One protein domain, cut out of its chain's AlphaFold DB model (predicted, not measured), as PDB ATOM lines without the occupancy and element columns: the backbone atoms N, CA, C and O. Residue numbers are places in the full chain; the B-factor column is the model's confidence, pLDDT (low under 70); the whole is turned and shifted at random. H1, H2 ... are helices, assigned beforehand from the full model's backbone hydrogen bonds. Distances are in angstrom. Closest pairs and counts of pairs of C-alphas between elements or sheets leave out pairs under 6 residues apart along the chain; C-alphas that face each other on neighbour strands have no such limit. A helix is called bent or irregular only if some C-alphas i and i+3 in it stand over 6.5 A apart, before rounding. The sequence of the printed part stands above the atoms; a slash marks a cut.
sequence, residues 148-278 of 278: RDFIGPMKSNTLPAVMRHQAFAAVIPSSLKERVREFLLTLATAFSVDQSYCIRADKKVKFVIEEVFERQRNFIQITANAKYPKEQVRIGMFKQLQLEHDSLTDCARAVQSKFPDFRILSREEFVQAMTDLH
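What this domain is: This is residues 148 to 278 of the 278 residues of the protein "(rape) hypothetical protein" of Brassica napus (UniProt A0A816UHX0). One long helix, H2, runs through the middle of a compact all-helix body, with H3 crossing it on one side and H5 crossing it on the opposite side. The short H1 folds against H2 as a hairpin, H4 packs on H1 farther out, and H6 lies crosswise near the beginning of H2, while residues 200 to 206 stick out as a free loop at one end of the longest axis. The printed part has 131 residues with six named helices, H1 to H6 in order along the chain, and no named strand. The whole is compact, with a radius of gyration of the C-alphas of 14.4 A, yet elongated in outline, spanning 49 by 30 by 24 A.

Where its parts are: Find C-alpha 178 at (-48.676, -21.146, 26.989); from there H2, residues 178 to 199, runs 31.2 A to C-alpha 199 at (-37.355, -16.924, -1.786). Before it in the chain comes H1, residues 166 to 171, which is 10.1 A long and neither bent nor irregular, but only just: C-alphas 166 and 169 are 6.1 A apart. After H2 look for H3, residues 209 to 224, which runs 21.5 A. H4 holds residues 231 to 240 and is 14.4 A long. H5, residues 245 to 256, measures 15.7 A and is irregular, with C-alphas 247 and 250 standing 7.3 A apart. H6, residues 267 to 275, covers 12.2 A and ends with C-alpha 275 at (-47.625, -35.384, 28.926).

How they stand to each other: Begin at H2, the hub, which touches H1, H3, H5 and H6. H3 touches it at a steep tilt of 59 degrees, opposite ways, and the closest C-alphas, those of Thr 189 and Arg 217, are 5.4 A apart. Residues 187 to 190 of H2 alone touch H5, where the C-alphas of Leu 187 and Ala 252 come closest at 6.7 A; the tilt is a steep 65 degrees, the same way. H1 and H2 form a helical hairpin, at a shallow tilt of 21 degrees, opposite ways; look at Ala 169 and Leu 185, whose C-alphas are the closest at 6.1 A. H2 and H6 only just touch, with 3 pairs of C-alphas within 8 A, the closest those of Val 180 and Phe 270 at 6.6 A; their lines are about perpendicular at 75 degrees. Moving outward, H1 touches H3, with the C-alphas of Ala 170 and Ala 224 closest at 4.3 A. H4 touches H1, with the C-alphas of Val 171 and Arg 234 closest at 4.8 A. H5 and H6 touch, with the C-alphas of His 245 and Arg 267 closest at 5.9 A. H3 and H5 are apart. In the backbone, every O i to N i+4 pair is within hydrogen-bond range in H2, H3 and H6; in H1 it is 0 of 2, with 3 of 3 O i to N i+3 pairs within range, in H4 5 of 6 and in H5 5 of 8.

The domain as a whole: The two C-alphas farthest apart are those of Lys 204 and His 278, at 48.6 A, and His 278 is the chain's last residue. Residues 148 to 165 are a long stretch with no named element, and their C-alphas lie 7 to 15 A from the mean of the C-alphas. The link from H4 to H5 is tight, the other links between helices are short, and the printed part has no cut. The mean pLDDT of the printed part is 93.0; look to His 278 for the one printed residue under 70.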
ATOM      1  N   ARG A 148     -39.175 -29.004   3.244       91.88
ATOM      2  CA  ARG A 148     -38.354 -27.942   2.659       91.88
ATOM      3  C   ARG A 148     -37.122 -27.689   3.504       91.88
ATOM      4  O   ARG A 148     -37.220 -27.580   4.720       91.88
ATOM      5  N   ASP A 149     -35.994 -27.514   2.833       92.75
ATOM      6  CA  ASP A 149     -34.703 -27.306   3.479       92.75
ATOM      7  C   ASP A 149     -34.203 -25.877   3.249       92.75
ATOM      8  O   ASP A 149     -33.278 -25.619   2.482       92.75
ATOM      9  N   PHE A 150     -34.896 -24.906   3.847       95.06
ATOM     10  CA  PHE A 150     -34.491 -23.507   3.750       95.06
ATOM     11  C   PHE A 150     -33.313 -23.238   4.683       95.06
ATOM     12  O   PHE A 150     -33.461 -23.205   5.902       95.06
ATOM     13  N   ILE A 151     -32.139 -23.029   4.093       96.06
ATOM     14  CA  ILE A 151     -30.919 -22.688   4.821       96.06
ATOM     15  C   ILE A 151     -30.852 -21.165   4.946       96.06
ATOM     16  O   ILE A 151     -30.618 -20.455   3.965       96.06
ATOM     17  N   GLY A 152     -31.072 -20.662   6.157       95.50
ATOM     18  CA  GLY A 152     -31.086 -19.235   6.445       95.50
ATOM     19  C   GLY A 152     -30.551 -18.895   7.838       95.50
ATOM     20  O   GLY A 152     -30.008 -19.761   8.532       95.50
ATOM     21  N   PRO A 153     -30.649 -17.617   8.247       96.75
ATOM     22  CA  PRO A 153     -30.097 -17.134   9.511       96.75
ATOM     23  C   PRO A 153     -30.675 -17.821  10.756       96.75
ATOM     24  O   PRO A 153     -30.023 -17.794  11.798       96.75
ATOM     25  N   MET A 154     -31.858 -18.431  10.663       97.75
ATOM     26  CA  MET A 154     -32.513 -19.106  11.783       97.75
ATOM     27  C   MET A 154     -32.187 -20.596  11.890       97.75
ATOM     28  O   MET A 154     -32.639 -21.246  12.831       97.75
ATOM     29  N   LYS A 155     -31.416 -21.155  10.946       97.69
ATOM     30  CA  LYS A 155     -31.090 -22.591  10.891       97.69
ATOM     31  C   LYS A 155     -32.331 -23.492  10.976       97.69
ATOM     32  O   LYS A 155     -32.288 -24.578  11.557       97.69
ATOM     33  N   SER A 156     -33.456 -23.055  10.415       97.69
ATOM     34  CA  SER A 156     -34.726 -23.792  10.477       97.69
ATOM     35  C   SER A 156     -34.687 -25.130   9.731       97.69
ATOM     36  O   SER A 156     -35.486 -26.020  10.010       97.69
ATOM     37  N   ASN A 157     -33.700 -25.320   8.852       97.06
ATOM     38  CA  ASN A 157     -33.353 -26.597   8.236       97.06
ATOM     39  C   ASN A 157     -32.910 -27.679   9.246       97.06
ATOM     40  O   ASN A 157     -32.772 -28.837   8.871       97.06
ATOM     41  N   THR A 158     -32.677 -27.334  10.517       97.00
ATOM     42  CA  THR A 158     -32.394 -28.308  11.590       97.00
ATOM     43  C   THR A 158     -33.652 -28.848  12.270       97.00
ATOM     44  O   THR A 158     -33.607 -29.931  12.842       97.00
ATOM     45  N   LEU A 159     -34.789 -28.151  12.159       97.69
ATOM     46  CA  LEU A 159     -36.046 -28.549  12.799       97.69
ATOM     47  C   LEU A 159     -36.567 -29.894  12.263       97.69
ATOM     48  O   LEU A 159     -36.244 -30.264  11.134       97.69
ATOM     49  N   PRO A 160     -37.449 -30.609  12.976       96.12
ATOM     50  CA  PRO A 160     -38.162 -31.763  12.429       96.12
ATOM     51  C   PRO A 160     -38.899 -31.446  11.123       96.12
ATOM     52  O   PRO A 160     -39.398 -30.336  10.931       96.12
ATOM     53  N   ALA A 161     -39.024 -32.441  10.239       94.69
ATOM     54  CA  ALA A 161     -39.679 -32.303   8.932       94.69
ATOM     55  C   ALA A 161     -41.071 -31.653   9.024       94.69
ATOM     56  O   ALA A 161     -41.402 -30.776   8.226       94.69
ATOM     57  N   VAL A 162     -41.854 -32.037  10.035       94.88
ATOM     58  CA  VAL A 162     -43.204 -31.522  10.300       94.88
ATOM     59  C   VAL A 162     -43.236 -30.031  10.650       94.88
ATOM     60  O   VAL A 162     -44.211 -29.359  10.338       94.88
ATOM     61  N   MET A 163     -42.160 -29.482  11.222       96.69
ATOM     62  CA  MET A 163     -42.047 -28.052  11.544       96.69
ATOM     63  C   MET A 163     -41.537 -27.214  10.368       96.69
ATOM     64  O   MET A 163     -41.657 -25.989  10.385       96.69
ATOM     65  N   ARG A 164     -41.016 -27.848   9.308       95.62
ATOM     66  CA  ARG A 164     -40.525 -27.169   8.096       95.62
ATOM     67  C   ARG A 164     -41.657 -26.828   7.119       95.62
ATOM     68  O   ARG A 164     -41.545 -27.021   5.903       95.62
ATOM     69  N   HIS A 165     -42.772 -26.341   7.661       94.25
ATOM     70  CA  HIS A 165     -43.914 -25.829   6.915       94.25
ATOM     71  C   HIS A 165     -44.767 -24.902   7.797       94.25
ATOM     72  O   HIS A 165     -45.084 -25.237   8.934       94.25
ATOM     73  N   GLN A 166     -45.230 -23.767   7.259       91.69
ATOM     74  CA  GLN A 166     -46.005 -22.766   8.017       91.69
ATOM     75  C   GLN A 166     -47.314 -23.327   8.612       91.69
ATOM     76  O   GLN A 166     -47.746 -22.912   9.683       91.69
ATOM     77  N   ALA A 167     -47.920 -24.317   7.944       91.94
ATOM     78  CA  ALA A 167     -49.121 -25.016   8.416       91.94
ATOM     79  C   ALA A 167     -48.945 -25.733   9.770       91.94
ATOM     80  O   ALA A 167     -49.949 -26.034  10.413       91.94
ATOM     81  N   PHE A 168     -47.707 -25.979  10.217       95.44
ATOM     82  CA  PHE A 168     -47.434 -26.533  11.544       95.44
ATOM     83  C   PHE A 168     -48.080 -25.694  12.655       95.44
ATOM     84  O   PHE A 168     -48.660 -26.239  13.588       95.44
ATOM     85  N   ALA A 169     -48.087 -24.366  12.516       95.50
ATOM     86  CA  ALA A 169     -48.683 -23.475  13.506       95.50
ATOM     87  C   ALA A 169     -50.177 -23.758  13.758       95.50
ATOM     88  O   ALA A 169     -50.641 -23.645  14.888       95.50
ATOM     89  N   ALA A 170     -50.920 -24.183  12.728       92.31
ATOM     90  CA  ALA A 170     -52.348 -24.485  12.836       92.31
ATOM     91  C   ALA A 170     -52.643 -25.797  13.578       92.31
ATOM     92  O   ALA A 170     -53.783 -26.019  13.979       92.31
ATOM     93  N   VAL A 171     -51.653 -26.679  13.749       93.31
ATOM     94  CA  VAL A 171     -51.828 -27.943  14.480       93.31
ATOM     95  C   VAL A 171     -51.305 -27.886  15.912       93.31
ATOM     96  O   VAL A 171     -51.492 -28.850  16.642       93.31
ATOM     97  N   ILE A 172     -50.695 -26.772  16.333       95.38
ATOM     98  CA  ILE A 172     -50.315 -26.569  17.733       95.38
ATOM     99  C   ILE A 172     -51.610 -26.375  18.552       95.38
ATOM    100  O   ILE A 172     -52.379 -25.448  18.252       95.38
ATOM    101  N   PRO A 173     -51.881 -27.231  19.555       94.44
ATOM    102  CA  PRO A 173     -53.065 -27.111  20.403       94.44
ATOM    103  C   PRO A 173     -53.070 -25.792  21.179       94.44
ATOM    104  O   PRO A 173     -52.023 -25.347  21.655       94.44
ATOM    105  N   SER A 174     -54.235 -25.157  21.318       91.81
ATOM    106  CA  SER A 174     -54.374 -23.974  22.178       91.81
ATOM    107  C   SER A 174     -54.355 -24.324  23.666       91.81
ATOM    108  O   SER A 174     -53.988 -23.479  24.475       91.81
ATOM    109  N   SER A 175     -54.705 -25.565  24.008       91.75
ATOM    110  CA  SER A 175     -54.638 -26.146  25.356       91.75
ATOM    111  C   SER A 175     -53.216 -26.431  25.847       91.75
ATOM    112  O   SER A 175     -53.014 -26.661  27.039       91.75
ATOM    113  N   LEU A 176     -52.219 -26.413  24.956       93.88
ATOM    114  CA  LEU A 176     -50.826 -26.598  25.343       93.88
ATOM    115  C   LEU A 176     -50.384 -25.444  26.249       93.88
ATOM    116  O   LEU A 176     -50.696 -24.284  25.972       93.88
ATOM    117  N   LYS A 177     -49.613 -25.757  27.300       94.12
ATOM    118  CA  LYS A 177     -49.066 -24.756  28.225       94.12
ATOM    119  C   LYS A 177     -48.475 -23.584  27.443       94.12
ATOM    120  O   LYS A 177     -47.607 -23.793  26.594       94.12
ATOM    121  N   GLU A 178     -48.928 -22.372  27.762       93.88
ATOM    122  CA  GLU A 178     -48.676 -21.146  26.989       93.88
ATOM    123  C   GLU A 178     -47.210 -21.003  26.581       93.88
ATOM    124  O   GLU A 178     -46.894 -20.922  25.399       93.88
ATOM    125  N   ARG A 179     -46.298 -21.144  27.542       94.50
ATOM    126  CA  ARG A 179     -44.860 -21.049  27.287       94.50
ATOM    127  C   ARG A 179     -44.329 -22.067  26.265       94.50
ATOM    128  O   ARG A 179     -43.407 -21.762  25.513       94.50
ATOM    129  N   VAL A 180     -44.876 -23.283  26.231       95.75
ATOM    130  CA  VAL A 180     -44.479 -24.309  25.250       95.75
ATOM    131  C   VAL A 180     -45.087 -24.023  23.887       95.75
ATOM    132  O   VAL A 180     -44.407 -24.142  22.867       95.75
ATOM    133  N   ARG A 181     -46.338 -23.561  23.869       95.75
ATOM    134  CA  ARG A 181     -47.003 -23.091  22.655       95.75
ATOM    135  C   ARG A 181     -46.237 -21.935  22.009       95.75
ATOM    136  O   ARG A 181     -45.946 -22.001  20.818       95.75
ATOM    137  N   GLU A 182     -45.853 -20.922  22.776       96.44
ATOM    138  CA  GLU A 182     -45.079 -19.770  22.300       96.44
ATOM    139  C   GLU A 182     -43.695 -20.157  21.780       96.44
ATOM    140  O   GLU A 182     -43.264 -19.661  20.736       96.44
ATOM    141  N   PHE A 183     -43.012 -21.081  22.461       98.19
ATOM    142  CA  PHE A 183     -41.735 -21.621  22.000       98.19
ATOM    143  C   PHE A 183     -41.873 -22.283  20.623       98.19
ATOM    144  O   PHE A 183     -41.125 -21.966  19.699       98.19
ATOM    145  N   LEU A 184     -42.872 -23.150  20.443       97.94
ATOM    146  CA  LEU A 184     -43.118 -23.831  19.170       97.94
ATOM    147  C   LEU A 184     -43.547 -22.868  18.056       97.94
ATOM    148  O   LEU A 184     -43.086 -23.002  16.921       97.94
ATOM    149  N   LEU A 185     -44.389 -21.881  18.371       98.06
ATOM    150  CA  LEU A 185     -44.782 -20.834  17.426       98.06
ATOM    151  C   LEU A 185     -43.580 -19.991  16.999       98.06
ATOM    152  O   LEU A 185     -43.433 -19.703  15.815       98.06
ATOM    153  N   THR A 186     -42.680 -19.676  17.927       98.38
ATOM    154  CA  THR A 186     -41.429 -18.964  17.638       98.38
ATOM    155  C   THR A 186     -40.546 -19.744  16.663       98.38
ATOM    156  O   THR A 186     -40.030 -19.167  15.704       98.38
ATOM    157  N   LEU A 187     -40.424 -21.064  16.830       98.50
ATOM    158  CA  LEU A 187     -39.692 -21.916  15.883       98.50
ATOM    159  C   LEU A 187     -40.396 -22.020  14.519       98.50
ATOM    160  O   LEU A 187     -39.739 -22.003  13.477       98.50
ATOM    161  N   ALA A 188     -41.731 -22.048  14.491       98.06
ATOM    162  CA  ALA A 188     -42.492 -21.973  13.243       98.06
ATOM    163  C   ALA A 188     -42.279 -20.625  12.520       98.06
ATOM    164  O   ALA A 188     -42.139 -20.580  11.294       98.06
ATOM    165  N   THR A 189     -42.191 -19.520  13.268       98.50
ATOM    166  CA  THR A 189     -41.816 -18.202  12.737       98.50
ATOM    167  C   THR A 189     -40.405 -18.217  12.169       98.50
ATOM    168  O   THR A 189     -40.203 -17.734  11.057       98.50
ATOM    169  N   ALA A 190     -39.456 -18.832  12.870       98.31
ATOM    170  CA  ALA A 190     -38.071 -18.968  12.435       98.31
ATOM    171  C   ALA A 190     -37.959 -19.652  11.057       98.31
ATOM    172  O   ALA A 190     -37.268 -19.151  10.167       98.31
ATOM    173  N   PHE A 191     -38.731 -20.722  10.828       98.12
ATOM    174  CA  PHE A 191     -38.864 -21.341   9.504       98.12
ATOM    175  C   PHE A 191     -39.399 -20.371   8.443       98.12
ATOM    176  O   PHE A 191     -38.864 -20.289   7.335       98.12
ATOM    177  N   SER A 192     -40.431 -19.595   8.773       97.19
ATOM    178  CA  SER A 192     -41.010 -18.612   7.850       97.19
ATOM    179  C   SER A 192     -40.041 -17.465   7.503       97.19
ATOM    180  O   SER A 192     -40.059 -16.928   6.386       97.19
ATOM    181  N   VAL A 193     -39.149 -17.098   8.432       97.75
ATOM    182  CA  VAL A 193     -38.061 -16.141   8.177       97.75
ATOM    183  C   VAL A 193     -37.050 -16.718   7.193       97.75
ATOM    184  O   VAL A 193     -36.752 -16.060   6.197       97.75
ATOM    185  N   ASP A 194     -36.568 -17.942   7.405       97.81
ATOM    186  CA  ASP A 194     -35.620 -18.589   6.485       97.81
ATOM    187  C   ASP A 194     -36.236 -18.837   5.104       97.81
ATOM    188  O   ASP A 194     -35.572 -18.646   4.081       97.81
ATOM    189  N   GLN A 195     -37.526 -19.175   5.046       95.56
ATOM    190  CA  GLN A 195     -38.277 -19.215   3.796       95.56
ATOM    191  C   GLN A 195     -38.220 -17.858   3.089       95.56
ATOM    192  O   GLN A 195     -37.822 -17.794   1.926       95.56
ATOM    193  N   SER A 196     -38.575 -16.773   3.785       95.00
ATOM    194  CA  SER A 196     -38.546 -15.406   3.240       95.00
ATOM    195  C   SER A 196     -37.142 -15.004   2.787       95.00
ATOM    196  O   SER A 196     -36.983 -14.357   1.753       95.00
ATOM    197  N   TYR A 197     -36.120 -15.416   3.537       95.50
ATOM    198  CA  TYR A 197     -34.723 -15.218   3.182       95.50
ATOM    199  C   TYR A 197     -34.397 -15.916   1.857       95.50
ATOM    200  O   TYR A 197     -33.846 -15.282   0.957       95.50
ATOM    201  N   CYS A 198     -34.774 -17.183   1.698       93.44
ATOM    202  CA  CYS A 198     -34.441 -17.977   0.516       93.44
ATOM    203  C   CYS A 198     -35.195 -17.542  -0.749       93.44
ATOM    204  O   CYS A 198     -34.612 -17.552  -1.833       93.44
ATOM    205  N   ILE A 199     -36.476 -17.173  -0.627       89.81
ATOM    206  CA  ILE A 199     -37.355 -16.924  -1.786       89.81
ATOM    207  C   ILE A 199     -37.442 -15.453  -2.210       89.81
ATOM    208  O   ILE A 199     -38.182 -15.137  -3.143       89.81
ATOM    209  N   ARG A 200     -36.737 -14.537  -1.533       88.44
ATOM    210  CA  ARG A 200     -36.782 -13.109  -1.879       88.44
ATOM    211  C   ARG A 200     -36.302 -12.867  -3.313       88.44
ATOM    212  O   ARG A 200     -35.263 -13.383  -3.722       88.44
ATOM    213  N   ALA A 201     -37.056 -12.051  -4.048       81.50
ATOM    214  CA  ALA A 201     -36.749 -11.721  -5.439       81.50
ATOM    215  C   ALA A 201     -35.515 -10.814  -5.557       81.50
ATOM    216  O   ALA A 201     -34.652 -11.054  -6.398       81.50
ATOM    217  N   ASP A 202     -35.405  -9.809  -4.682       85.62
ATOM    218  CA  ASP A 202     -34.273  -8.886  -4.671       85.62
ATOM    219  C   ASP A 202     -33.282  -9.245  -3.558       85.62
ATOM    220  O   ASP A 202     -33.559  -9.114  -2.363       85.62
ATOM    221  N   LYS A 203     -32.100  -9.721  -3.959       86.75
ATOM    222  CA  LYS A 203     -31.009 -10.047  -3.034       86.75
ATOM    223  C   LYS A 203     -30.137  -8.841  -2.672       86.75
ATOM    224  O   LYS A 203     -29.321  -8.984  -1.764       86.75
ATOM    225  N   LYS A 204     -30.294  -7.698  -3.352       86.25
ATOM    226  CA  LYS A 204     -29.534  -6.463  -3.099       86.25
ATOM    227  C   LYS A 204     -30.091  -5.681  -1.912       86.25
ATOM    228  O   LYS A 204     -29.330  -5.007  -1.226       86.25
ATOM    229  N   VAL A 205     -31.393  -5.790  -1.645       87.06
ATOM    230  CA  VAL A 205     -32.014  -5.193  -0.455       87.06
ATOM    231  C   VAL A 205     -31.533  -5.926   0.797       87.06
ATOM    232  O   VAL A 205     -31.578  -7.160   0.871       87.06
ATOM    233  N   LYS A 206     -31.074  -5.160   1.795       89.94
ATOM    234  CA  LYS A 206     -30.648  -5.699   3.091       89.94
ATOM    235  C   LYS A 206     -31.802  -6.474   3.724       89.94
ATOM    236  O   LYS A 206     -32.907  -5.962   3.871       89.94
ATOM    237  N   PHE A 207     -31.524  -7.706   4.130       93.25
ATOM    238  CA  PHE A 207     -32.487  -8.520   4.858       93.25
ATOM    239  C   PHE A 207     -32.423  -8.165   6.346       93.25
ATOM    240  O   PHE A 207     -31.505  -8.596   7.044       93.25
ATOM    241  N   VAL A 208     -33.365  -7.344   6.808       95.19
ATOM    242  CA  VAL A 208     -33.502  -6.973   8.224       95.19
ATOM    243  C   VAL A 208     -34.281  -8.078   8.931       95.19
ATOM    244  O   VAL A 208     -35.461  -8.292   8.654       95.19
ATOM    245  N   ILE A 209     -33.595  -8.844   9.778       95.75
ATOM    246  CA  ILE A 209     -34.132 -10.079  10.358       95.75
ATOM    247  C   ILE A 209     -35.314  -9.775  11.272       95.75
ATOM    248  O   ILE A 209     -36.327 -10.455  11.189       95.75
ATOM    249  N   GLU A 210     -35.184  -8.752  12.104       95.25
ATOM    250  CA  GLU A 210     -36.120  -8.367  13.154       95.25
ATOM    251  C   GLU A 210     -37.467  -7.946  12.549       95.25
ATOM    252  O   GLU A 210     -38.512  -8.482  12.909       95.25
ATOM    253  N   GLU A 211     -37.444  -7.085  11.528       94.69
ATOM    254  CA  GLU A 211     -38.648  -6.661  10.799       94.69
ATOM    255  C   GLU A 211     -39.343  -7.831  10.095       94.69
ATOM    256  O   GLU A 211     -40.571  -7.957  10.098       94.69
ATOM    257  N   VAL A 212     -38.556  -8.710   9.463       96.19
ATOM    258  CA  VAL A 212     -39.104  -9.899   8.807       96.19
ATOM    259  C   VAL A 212     -39.696 -10.837   9.855       96.19
ATOM    260  O   VAL A 212     -40.769 -11.386   9.613       96.19
ATOM    261  N   PHE A 213     -39.034 -11.005  10.999       97.38
ATOM    262  CA  PHE A 213     -39.480 -11.867  12.083       97.38
ATOM    263  C   PHE A 213     -40.836 -11.420  12.620       97.38
ATOM    264  O   PHE A 213     -41.753 -12.235  12.638       97.38
ATOM    265  N   GLU A 214     -41.015 -10.139  12.948       94.69
ATOM    266  CA  GLU A 214     -42.301  -9.625  13.444       94.69
ATOM    267  C   GLU A 214     -43.425  -9.780  12.416       94.69
ATOM    268  O   GLU A 214     -44.519 -10.261  12.726       94.69
ATOM    269  N   ARG A 215     -43.147  -9.486  11.139       93.38
ATOM    270  CA  ARG A 215     -44.126  -9.713  10.067       93.38
ATOM    271  C   ARG A 215     -44.516 -11.189   9.955       93.38
ATOM    272  O   ARG A 215     -45.690 -11.501   9.755       93.38
ATOM    273  N   GLN A 216     -43.543 -12.095  10.055       95.75
ATOM    274  CA  GLN A 216     -43.802 -13.531   9.987       95.75
ATOM    275  C   GLN A 216     -44.483 -14.062  11.252       95.75
ATOM    276  O   GLN A 216     -45.321 -14.954  11.145       95.75
ATOM    277  N   ARG A 217     -44.197 -13.495  12.427       95.12
ATOM    278  CA  ARG A 217     -44.870 -13.826  13.687       95.12
ATOM    279  C   ARG A 217     -46.368 -13.574  13.571       95.12
ATOM    280  O   ARG A 217     -47.146 -14.474  13.865       95.12
ATOM    281  N   ASN A 218     -46.772 -12.420  13.040       90.06
ATOM    282  CA  ASN A 218     -48.188 -12.102  12.822       90.06
ATOM    283  C   ASN A 218     -48.879 -13.125  11.908       90.06
ATOM    284  O   ASN A 218     -49.966 -13.611  12.218       90.06
ATOM    285  N   PHE A 219     -48.230 -13.513  10.807       89.00
ATOM    286  CA  PHE A 219     -48.765 -14.529   9.897       89.00
ATOM    287  C   PHE A 219     -48.906 -15.910  10.566       89.00
ATOM    288  O   PHE A 219     -49.929 -16.589  10.420       89.00
ATOM    289  N   ILE A 220     -47.892 -16.320  11.329       94.88
ATOM    290  CA  ILE A 220     -47.906 -17.571  12.092       94.88
ATOM    291  C   ILE A 220     -48.988 -17.543  13.174       94.88
ATOM    292  O   ILE A 220     -49.697 -18.534  13.333       94.88
ATOM    293  N   GLN A 221     -49.189 -16.413  13.850       91.75
ATOM    294  CA  GLN A 221     -50.228 -16.265  14.865       91.75
ATOM    295  C   GLN A 221     -51.636 -16.366  14.266       91.75
ATOM    296  O   GLN A 221     -52.486 -17.061  14.821       91.75
ATOM    297  N   ILE A 222     -51.879 -15.743  13.108       86.69
ATOM    298  CA  ILE A 222     -53.143 -15.892  12.366       86.69
ATOM    299  C   ILE A 222     -53.386 -17.368  12.027       86.69
ATOM    300  O   ILE A 222     -54.485 -17.881  12.230       86.69
ATOM    301  N   THR A 223     -52.346 -18.066  11.567       88.94
ATOM    302  CA  THR A 223     -52.416 -19.500  11.247       88.94
ATOM    303  C   THR A 223     -52.712 -20.339  12.495       88.94
ATOM    304  O   THR A 223     -53.563 -21.225  12.460       88.94
ATOM    305  N   ALA A 224     -52.071 -20.032  13.624       91.31
ATOM    306  CA  ALA A 224     -52.294 -20.709  14.898       91.31
ATOM    307  C   ALA A 224     -53.707 -20.486  15.450       91.31
ATOM    308  O   ALA A 224     -54.291 -21.393  16.045       91.31
ATOM    309  N   ASN A 225     -54.282 -19.309  15.212       87.06
ATOM    310  CA  ASN A 225     -55.625 -18.935  15.655       87.06
ATOM    311  C   ASN A 225     -56.734 -19.392  14.689       87.06
ATOM    312  O   ASN A 225     -57.907 -19.090  14.912       87.06
ATOM    313  N   ALA A 226     -56.399 -20.121  13.617       80.25
ATOM    314  CA  ALA A 226     -57.381 -20.585  12.645       80.25
ATOM    315  C   ALA A 226     -58.485 -21.437  13.303       80.25
ATOM    316  O   ALA A 226     -58.216 -22.336  14.093       80.25
ATOM    317  N   LYS A 227     -59.753 -21.232  12.930       74.94
ATOM    318  CA  LYS A 227     -60.881 -22.014  13.487       74.94
ATOM    319  C   LYS A 227     -60.797 -23.521  13.183       74.94
ATOM    320  O   LYS A 227     -61.453 -24.322  13.845       74.94
ATOM    321  N   TYR A 228     -60.015 -23.908  12.175       78.44
ATOM    322  CA  TYR A 228     -59.780 -25.293  11.783       78.44
ATOM    323  C   TYR A 228     -58.266 -25.590  11.735       78.44
ATOM    324  O   TYR A 228     -57.522 -24.737  11.250       78.44
ATOM    325  N   PRO A 229     -57.804 -26.775  12.186       82.06
ATOM    326  CA  PRO A 229     -58.582 -27.879  12.752       82.06
ATOM    327  C   PRO A 229     -59.190 -27.519  14.111       82.06
ATOM    328  O   PRO A 229     -58.658 -26.667  14.822       82.06
ATOM    329  N   LYS A 230     -60.312 -28.161  14.466       84.81
ATOM    330  CA  LYS A 230     -60.891 -28.049  15.816       84.81
ATOM    331  C   LYS A 230     -59.877 -28.536  16.853       84.81
ATOM    332  O   LYS A 230     -59.105 -29.443  16.557       84.81
ATOM    333  N   GLU A 231     -59.935 -28.006  18.070       89.00
ATOM    334  CA  GLU A 231     -58.931 -28.269  19.111       89.00
ATOM    335  C   GLU A 231     -58.677 -29.763  19.371       89.00
ATOM    336  O   GLU A 231     -57.538 -30.208  19.311       89.00
ATOM    337  N   GLN A 232     -59.722 -30.583  19.519       87.19
ATOM    338  CA  GLN A 232     -59.566 -32.038  19.696       87.19
ATOM    339  C   GLN A 232     -58.807 -32.710  18.539       87.19
ATOM    340  O   GLN A 232     -58.017 -33.631  18.742       87.19
ATOM    341  N   VAL A 233     -59.022 -32.231  17.310       85.94
ATOM    342  CA  VAL A 233     -58.310 -32.721  16.125       85.94
ATOM    343  C   VAL A 233     -56.854 -32.264  16.154       85.94
ATOM    344  O   VAL A 233     -55.976 -33.057  15.821       85.94
ATOM    345  N   ARG A 234     -56.584 -31.023  16.586       91.06
ATOM    346  CA  ARG A 234     -55.215 -30.522  16.782       91.06
ATOM    347  C   ARG A 234     -54.465 -31.378  17.789       91.06
ATOM    348  O   ARG A 234     -53.395 -31.860  17.456       91.06
ATOM    349  N   ILE A 235     -55.054 -31.641  18.957       91.19
ATOM    350  CA  ILE A 235     -54.464 -32.482  20.009       91.19
ATOM    351  C   ILE A 235     -54.122 -33.872  19.463       91.19
ATOM    352  O   ILE A 235     -52.980 -34.318  19.580       91.19
ATOM    353  N   GLY A 236     -55.083 -34.533  18.810       88.62
ATOM    354  CA  GLY A 236     -54.874 -35.862  18.235       88.62
ATOM    355  C   GLY A 236     -53.769 -35.893  17.176       88.62
ATOM    356  O   GLY A 236     -52.943 -36.802  17.181       88.62
ATOM    357  N   MET A 237     -53.715 -34.890  16.296       88.19
ATOM    358  CA  MET A 237     -52.649 -34.764  15.294       88.19
ATOM    359  C   MET A 237     -51.298 -34.465  15.936       88.19
ATOM    360  O   MET A 237     -50.309 -35.090  15.581       88.19
ATOM    361  N   PHE A 238     -51.253 -33.532  16.883       91.31
ATOM    362  CA  PHE A 238     -50.023 -33.070  17.511       91.31
ATOM    363  C   PHE A 238     -49.325 -34.192  18.289       91.31
ATOM    364  O   PHE A 238     -48.115 -34.362  18.166       91.31
ATOM    365  N   LYS A 239     -50.099 -35.037  18.985       89.31
ATOM    366  CA  LYS A 239     -49.597 -36.255  19.646       89.31
ATOM    367  C   LYS A 239     -48.932 -37.240  18.674       89.31
ATOM    368  O   LYS A 239     -48.029 -37.968  19.072       89.31
ATOM    369  N   GLN A 240     -49.344 -37.261  17.405       87.69
ATOM    370  CA  GLN A 240     -48.767 -38.146  16.385       87.69
ATOM    371  C   GLN A 240     -47.436 -37.641  15.817       87.69
ATOM    372  O   GLN A 240     -46.738 -38.430  15.195       87.69
ATOM    373  N   LEU A 241     -47.076 -36.367  16.016       86.81
ATOM    374  CA  LEU A 241     -45.876 -35.764  15.417       86.81
ATOM    375  C   LEU A 241     -44.567 -36.121  16.137       86.81
ATOM    376  O   LEU A 241     -43.509 -35.722  15.666       86.81
ATOM    377  N   GLN A 242     -44.644 -36.799  17.291       82.00
ATOM    378  CA  GLN A 242     -43.493 -37.322  18.049       82.00
ATOM    379  C   GLN A 242     -42.310 -36.337  18.161       82.00
ATOM    380  O   GLN A 242     -41.158 -36.692  17.933       82.00
ATOM    381  N   LEU A 243     -42.592 -35.072  18.494       91.62
ATOM    382  CA  LEU A 243     -41.554 -34.046  18.593       91.62
ATOM    383  C   LEU A 243     -40.614 -34.321  19.771       91.62
ATOM    384  O   LEU A 243     -41.052 -34.443  20.914       91.62
ATOM    385  N   GLU A 244     -39.313 -34.328  19.495       92.44
ATOM    386  CA  GLU A 244     -38.268 -34.474  20.507       92.44
ATOM    387  C   GLU A 244     -37.627 -33.123  20.813       92.44
ATOM    388  O   GLU A 244     -37.255 -32.389  19.898       92.44
ATOM    389  N   HIS A 245     -37.444 -32.801  22.095       95.50
ATOM    390  CA  HIS A 245     -36.866 -31.521  22.525       95.50
ATOM    391  C   HIS A 245     -35.499 -31.238  21.884       95.50
ATOM    392  O   HIS A 245     -35.290 -30.141  21.366       95.50
ATOM    393  N   ASP A 246     -34.613 -32.237  21.835       95.81
ATOM    394  CA  ASP A 246     -33.247 -32.086  21.317       95.81
ATOM    395  C   ASP A 246     -33.237 -31.604  19.855       95.81
ATOM    396  O   ASP A 246     -32.441 -30.732  19.490       95.81
ATOM    397  N   SER A 247     -34.197 -32.069  19.047       95.50
ATOM    398  CA  SER A 247     -34.366 -31.689  17.635       95.50
ATOM    399  C   SER A 247     -34.759 -30.220  17.415       95.50
ATOM    400  O   SER A 247     -34.702 -29.713  16.294       95.50
ATOM    401  N   LEU A 248     -35.154 -29.514  18.478       97.38
ATOM    402  CA  LEU A 248     -35.587 -28.115  18.434       97.38
ATOM    403  C   LEU A 248     -34.453 -27.143  18.786       97.38
ATOM    404  O   LEU A 248     -34.546 -25.942  18.516       97.38
ATOM    405  N   THR A 249     -33.381 -27.647  19.404       96.69
ATOM    406  CA  THR A 249     -32.404 -26.816  20.119       96.69
ATOM    407  C   THR A 249     -31.513 -25.980  19.204       96.69
ATOM    408  O   THR A 249     -31.208 -24.837  19.541       96.69
ATOM    409  N   ASP A 250     -31.124 -26.484  18.035       97.81
ATOM    410  CA  ASP A 250     -30.220 -25.761  17.132       97.81
ATOM    411  C   ASP A 250     -30.873 -24.525  16.511       97.81
ATOM    412  O   ASP A 250     -30.285 -23.437  16.517       97.81
ATOM    413  N   CYS A 251     -32.113 -24.666  16.041       98.25
ATOM    414  CA  CYS A 251     -32.912 -23.530  15.599       98.25
ATOM    415  C   CYS A 251     -33.211 -22.584  16.772       98.25
ATOM    416  O   CYS A 251     -33.044 -21.373  16.636       98.25
ATOM    417  N   ALA A 252     -33.548 -23.110  17.956       98.44
ATOM    418  CA  ALA A 252     -33.802 -22.285  19.138       98.44
ATOM    419  C   ALA A 252     -32.588 -21.426  19.540       98.44
ATOM    420  O   ALA A 252     -32.741 -20.241  19.832       98.44
ATOM    421  N   ARG A 253     -31.370 -21.981  19.491       98.50
ATOM    422  CA  ARG A 253     -30.118 -21.237  19.727       98.50
ATOM    423  C   ARG A 253     -29.874 -20.172  18.663       98.50
ATOM    424  O   ARG A 253     -29.420 -19.076  18.987       98.50
ATOM    425  N   ALA A 254     -30.182 -20.469  17.400       98.25
ATOM    426  CA  ALA A 254     -30.079 -19.487  16.325       98.25
ATOM    427  C   ALA A 254     -31.049 -18.314  16.546       98.25
ATOM    428  O   ALA A 254     -30.626 -17.163  16.444       98.25
ATOM    429  N   VAL A 255     -32.298 -18.589  16.939       98.31
ATOM    430  CA  VAL A 255     -33.274 -17.557  17.323       98.31
ATOM    431  C   VAL A 255     -32.766 -16.746  18.518       98.31
ATOM    432  O   VAL A 255     -32.707 -15.523  18.429       98.31
ATOM    433  N   GLN A 256     -32.316 -17.397  19.594       98.19
ATOM    434  CA  GLN A 256     -31.800 -16.721  20.792       98.19
ATOM    435  C   GLN A 256     -30.613 -15.792  20.480       98.19
ATOM    436  O   GLN A 256     -30.507 -14.706  21.040       98.19
ATOM    437  N   SER A 257     -29.749 -16.171  19.533       97.50
ATOM    438  CA  SER A 257     -28.624 -15.329  19.091       97.50
ATOM    439  C   SER A 257     -29.051 -14.006  18.434       97.50
ATOM    440  O   SER A 257     -28.242 -13.085  18.334       97.50
ATOM    441  N   LYS A 258     -30.297 -13.922  17.948       96.50
ATOM    442  CA  LYS A 258     -30.900 -12.723  17.341       96.50
ATOM    443  C   LYS A 258     -31.848 -12.008  18.297       96.50
ATOM    444  O   LYS A 258     -31.965 -10.793  18.234       96.50
ATOM    445  N   PHE A 259     -32.476 -12.761  19.195       96.94
ATOM    446  CA  PHE A 259     -33.434 -12.277  20.178       96.94
ATOM    447  C   PHE A 259     -33.014 -12.781  21.567       96.94
ATOM    448  O   PHE A 259     -33.465 -13.850  21.977       96.94
ATOM    449  N   PRO A 260     -32.139 -12.054  22.291       94.62
ATOM    450  CA  PRO A 260     -31.565 -12.524  23.559       94.62
ATOM    451  C   PRO A 260     -32.599 -12.856  24.642       94.62
ATOM    452  O   PRO A 260     -32.375 -13.759  25.444       94.62
ATOM    453  N   ASP A 261     -33.753 -12.183  24.617       94.25
ATOM    454  CA  ASP A 261     -34.859 -12.416  25.553       94.25
ATOM    455  C   ASP A 261     -35.623 -13.722  25.271       94.25
ATOM    456  O   ASP A 261     -36.407 -14.191  26.099       94.25
ATOM    457  N   PHE A 262     -35.395 -14.354  24.113       96.38
ATOM    458  CA  PHE A 262     -35.968 -15.658  23.811       96.38
ATOM    459  C   PHE A 262     -35.328 -16.737  24.690       96.38
ATOM    460  O   PHE A 262     -34.152 -17.092  24.556       96.38
ATOM    461  N   ARG A 263     -36.137 -17.308  25.582       94.88
ATOM    462  CA  ARG A 263     -35.723 -18.390  26.471       94.88
ATOM    463  C   ARG A 263     -35.983 -19.753  25.836       94.88
ATOM    464  O   ARG A 263     -37.129 -20.148  25.627       94.88
ATOM    465  N   ILE A 264     -34.913 -20.517  25.635       96.62
ATOM    466  CA  ILE A 264     -35.004 -21.925  25.242       96.62
ATOM    467  C   ILE A 264     -35.640 -22.726  26.391       96.62
ATOM    468  O   ILE A 264     -35.259 -22.571  27.554       96.62
ATOM    469  N   LEU A 265     -36.633 -23.561  26.074       95.44
ATOM    470  CA  LEU A 265     -37.250 -24.468  27.046       95.44
ATOM    471  C   LEU A 265     -36.244 -25.495  27.561       95.44
ATOM    472  O   LEU A 265     -35.413 -25.981  26.795       95.44
ATOM    473  N   SER A 266     -36.371 -25.883  28.827       95.88
ATOM    474  CA  SER A 266     -35.724 -27.104  29.324       95.88
ATOM    475  C   SER A 266     -36.427 -28.356  28.790       95.88
ATOM    476  O   SER A 266     -37.587 -28.304  28.362       95.88
ATOM    477  N   ARG A 267     -35.726 -29.494  28.819       95.88
ATOM    478  CA  ARG A 267     -36.288 -30.780  28.393       95.88
ATOM    479  C   ARG A 267     -37.445 -31.195  29.297       95.88
ATOM    480  O   ARG A 267     -38.463 -31.663  28.797       95.88
ATOM    481  N   GLU A 268     -37.310 -30.976  30.600       95.44
ATOM    482  CA  GLU A 268     -38.319 -31.295  31.610       95.44
ATOM    483  C   GLU A 268     -39.605 -30.495  31.376       95.44
ATOM    484  O   GLU A 268     -40.688 -31.073  31.329       95.44
ATOM    485  N   GLU A 269     -39.495 -29.178  31.147       94.31
ATOM    486  CA  GLU A 269     -40.651 -28.323  30.839       94.31
ATOM    487  C   GLU A 269     -41.382 -28.781  29.573       94.31
ATOM    488  O   GLU A 269     -42.614 -28.756  29.531       94.31
ATOM    489  N   PHE A 270     -40.629 -29.188  28.547       94.75
ATOM    490  CA  PHE A 270     -41.196 -29.671  27.295       94.75
ATOM    491  C   PHE A 270     -41.913 -31.014  27.485       94.75
ATOM    492  O   PHE A 270     -43.089 -31.128  27.152       94.75
ATOM    493  N   VAL A 271     -41.240 -32.012  28.066       92.88
ATOM    494  CA  VAL A 271     -41.800 -33.359  28.280       92.88
ATOM    495  C   VAL A 271     -43.036 -33.316  29.178       92.88
ATOM    496  O   VAL A 271     -44.032 -33.977  28.871       92.88
ATOM    497  N   GLN A 272     -43.012 -32.509  30.242       93.31
ATOM    498  CA  GLN A 272     -44.167 -32.346  31.121       93.31
ATOM    499  C   GLN A 272     -45.372 -31.794  30.349       93.31
ATOM    500  O   GLN A 272     -46.443 -32.388  30.380       93.31
ATOM    501  N   ALA A 273     -45.186 -30.723  29.570       92.00
ATOM    502  CA  ALA A 273     -46.274 -30.137  28.786       92.00
ATOM    503  C   ALA A 273     -46.825 -31.084  27.707       92.00
ATOM    504  O   ALA A 273     -48.017 -31.047  27.417       92.00
ATOM    505  N   MET A 274     -45.974 -31.930  27.117       90.38
ATOM    506  CA  MET A 274     -46.418 -32.959  26.171       90.38
ATOM    507  C   MET A 274     -47.234 -34.062  26.859       90.38
ATOM    508  O   MET A 274     -48.150 -34.606  26.247       90.38
ATOM    509  N   THR A 275     -46.918 -34.377  28.118       88.75
ATOM    510  CA  THR A 275     -47.625 -35.384  28.926       88.75
ATOM    511  C   THR A 275     -48.980 -34.868  29.413       88.75
ATOM    512  O   THR A 275     -49.966 -35.599  29.358       88.75
ATOM    513  N   ASP A 276     -49.039 -33.597  29.820       88.81
ATOM    514  CA  ASP A 276     -50.249 -32.929  30.330       88.81
ATOM    515  C   ASP A 276     -51.282 -32.621  29.233       88.81
ATOM    516  O   ASP A 276     -52.408 -32.207  29.514       88.81
ATOM    517  N   LEU A 277     -50.907 -32.788  27.963       85.19
ATOM    518  CA  LEU A 277     -51.801 -32.571  26.839       85.19
ATOM    519  C   LEU A 277     -52.845 -33.701  26.796       85.19
ATOM    520  O   LEU A 277     -52.555 -34.806  26.331       85.19
ATOM    521  N   HIS A 278     -54.067 -33.432  27.258       62.69
ATOM    522  CA  HIS A 278     -55.193 -34.375  27.247       62.69
ATOM    523  C   HIS A 278     -56.053 -34.241  25.991       62.69
ATOM    524  O   HIS A 278     -56.655 -33.171  25.780       62.69
TER     525      HIS A 278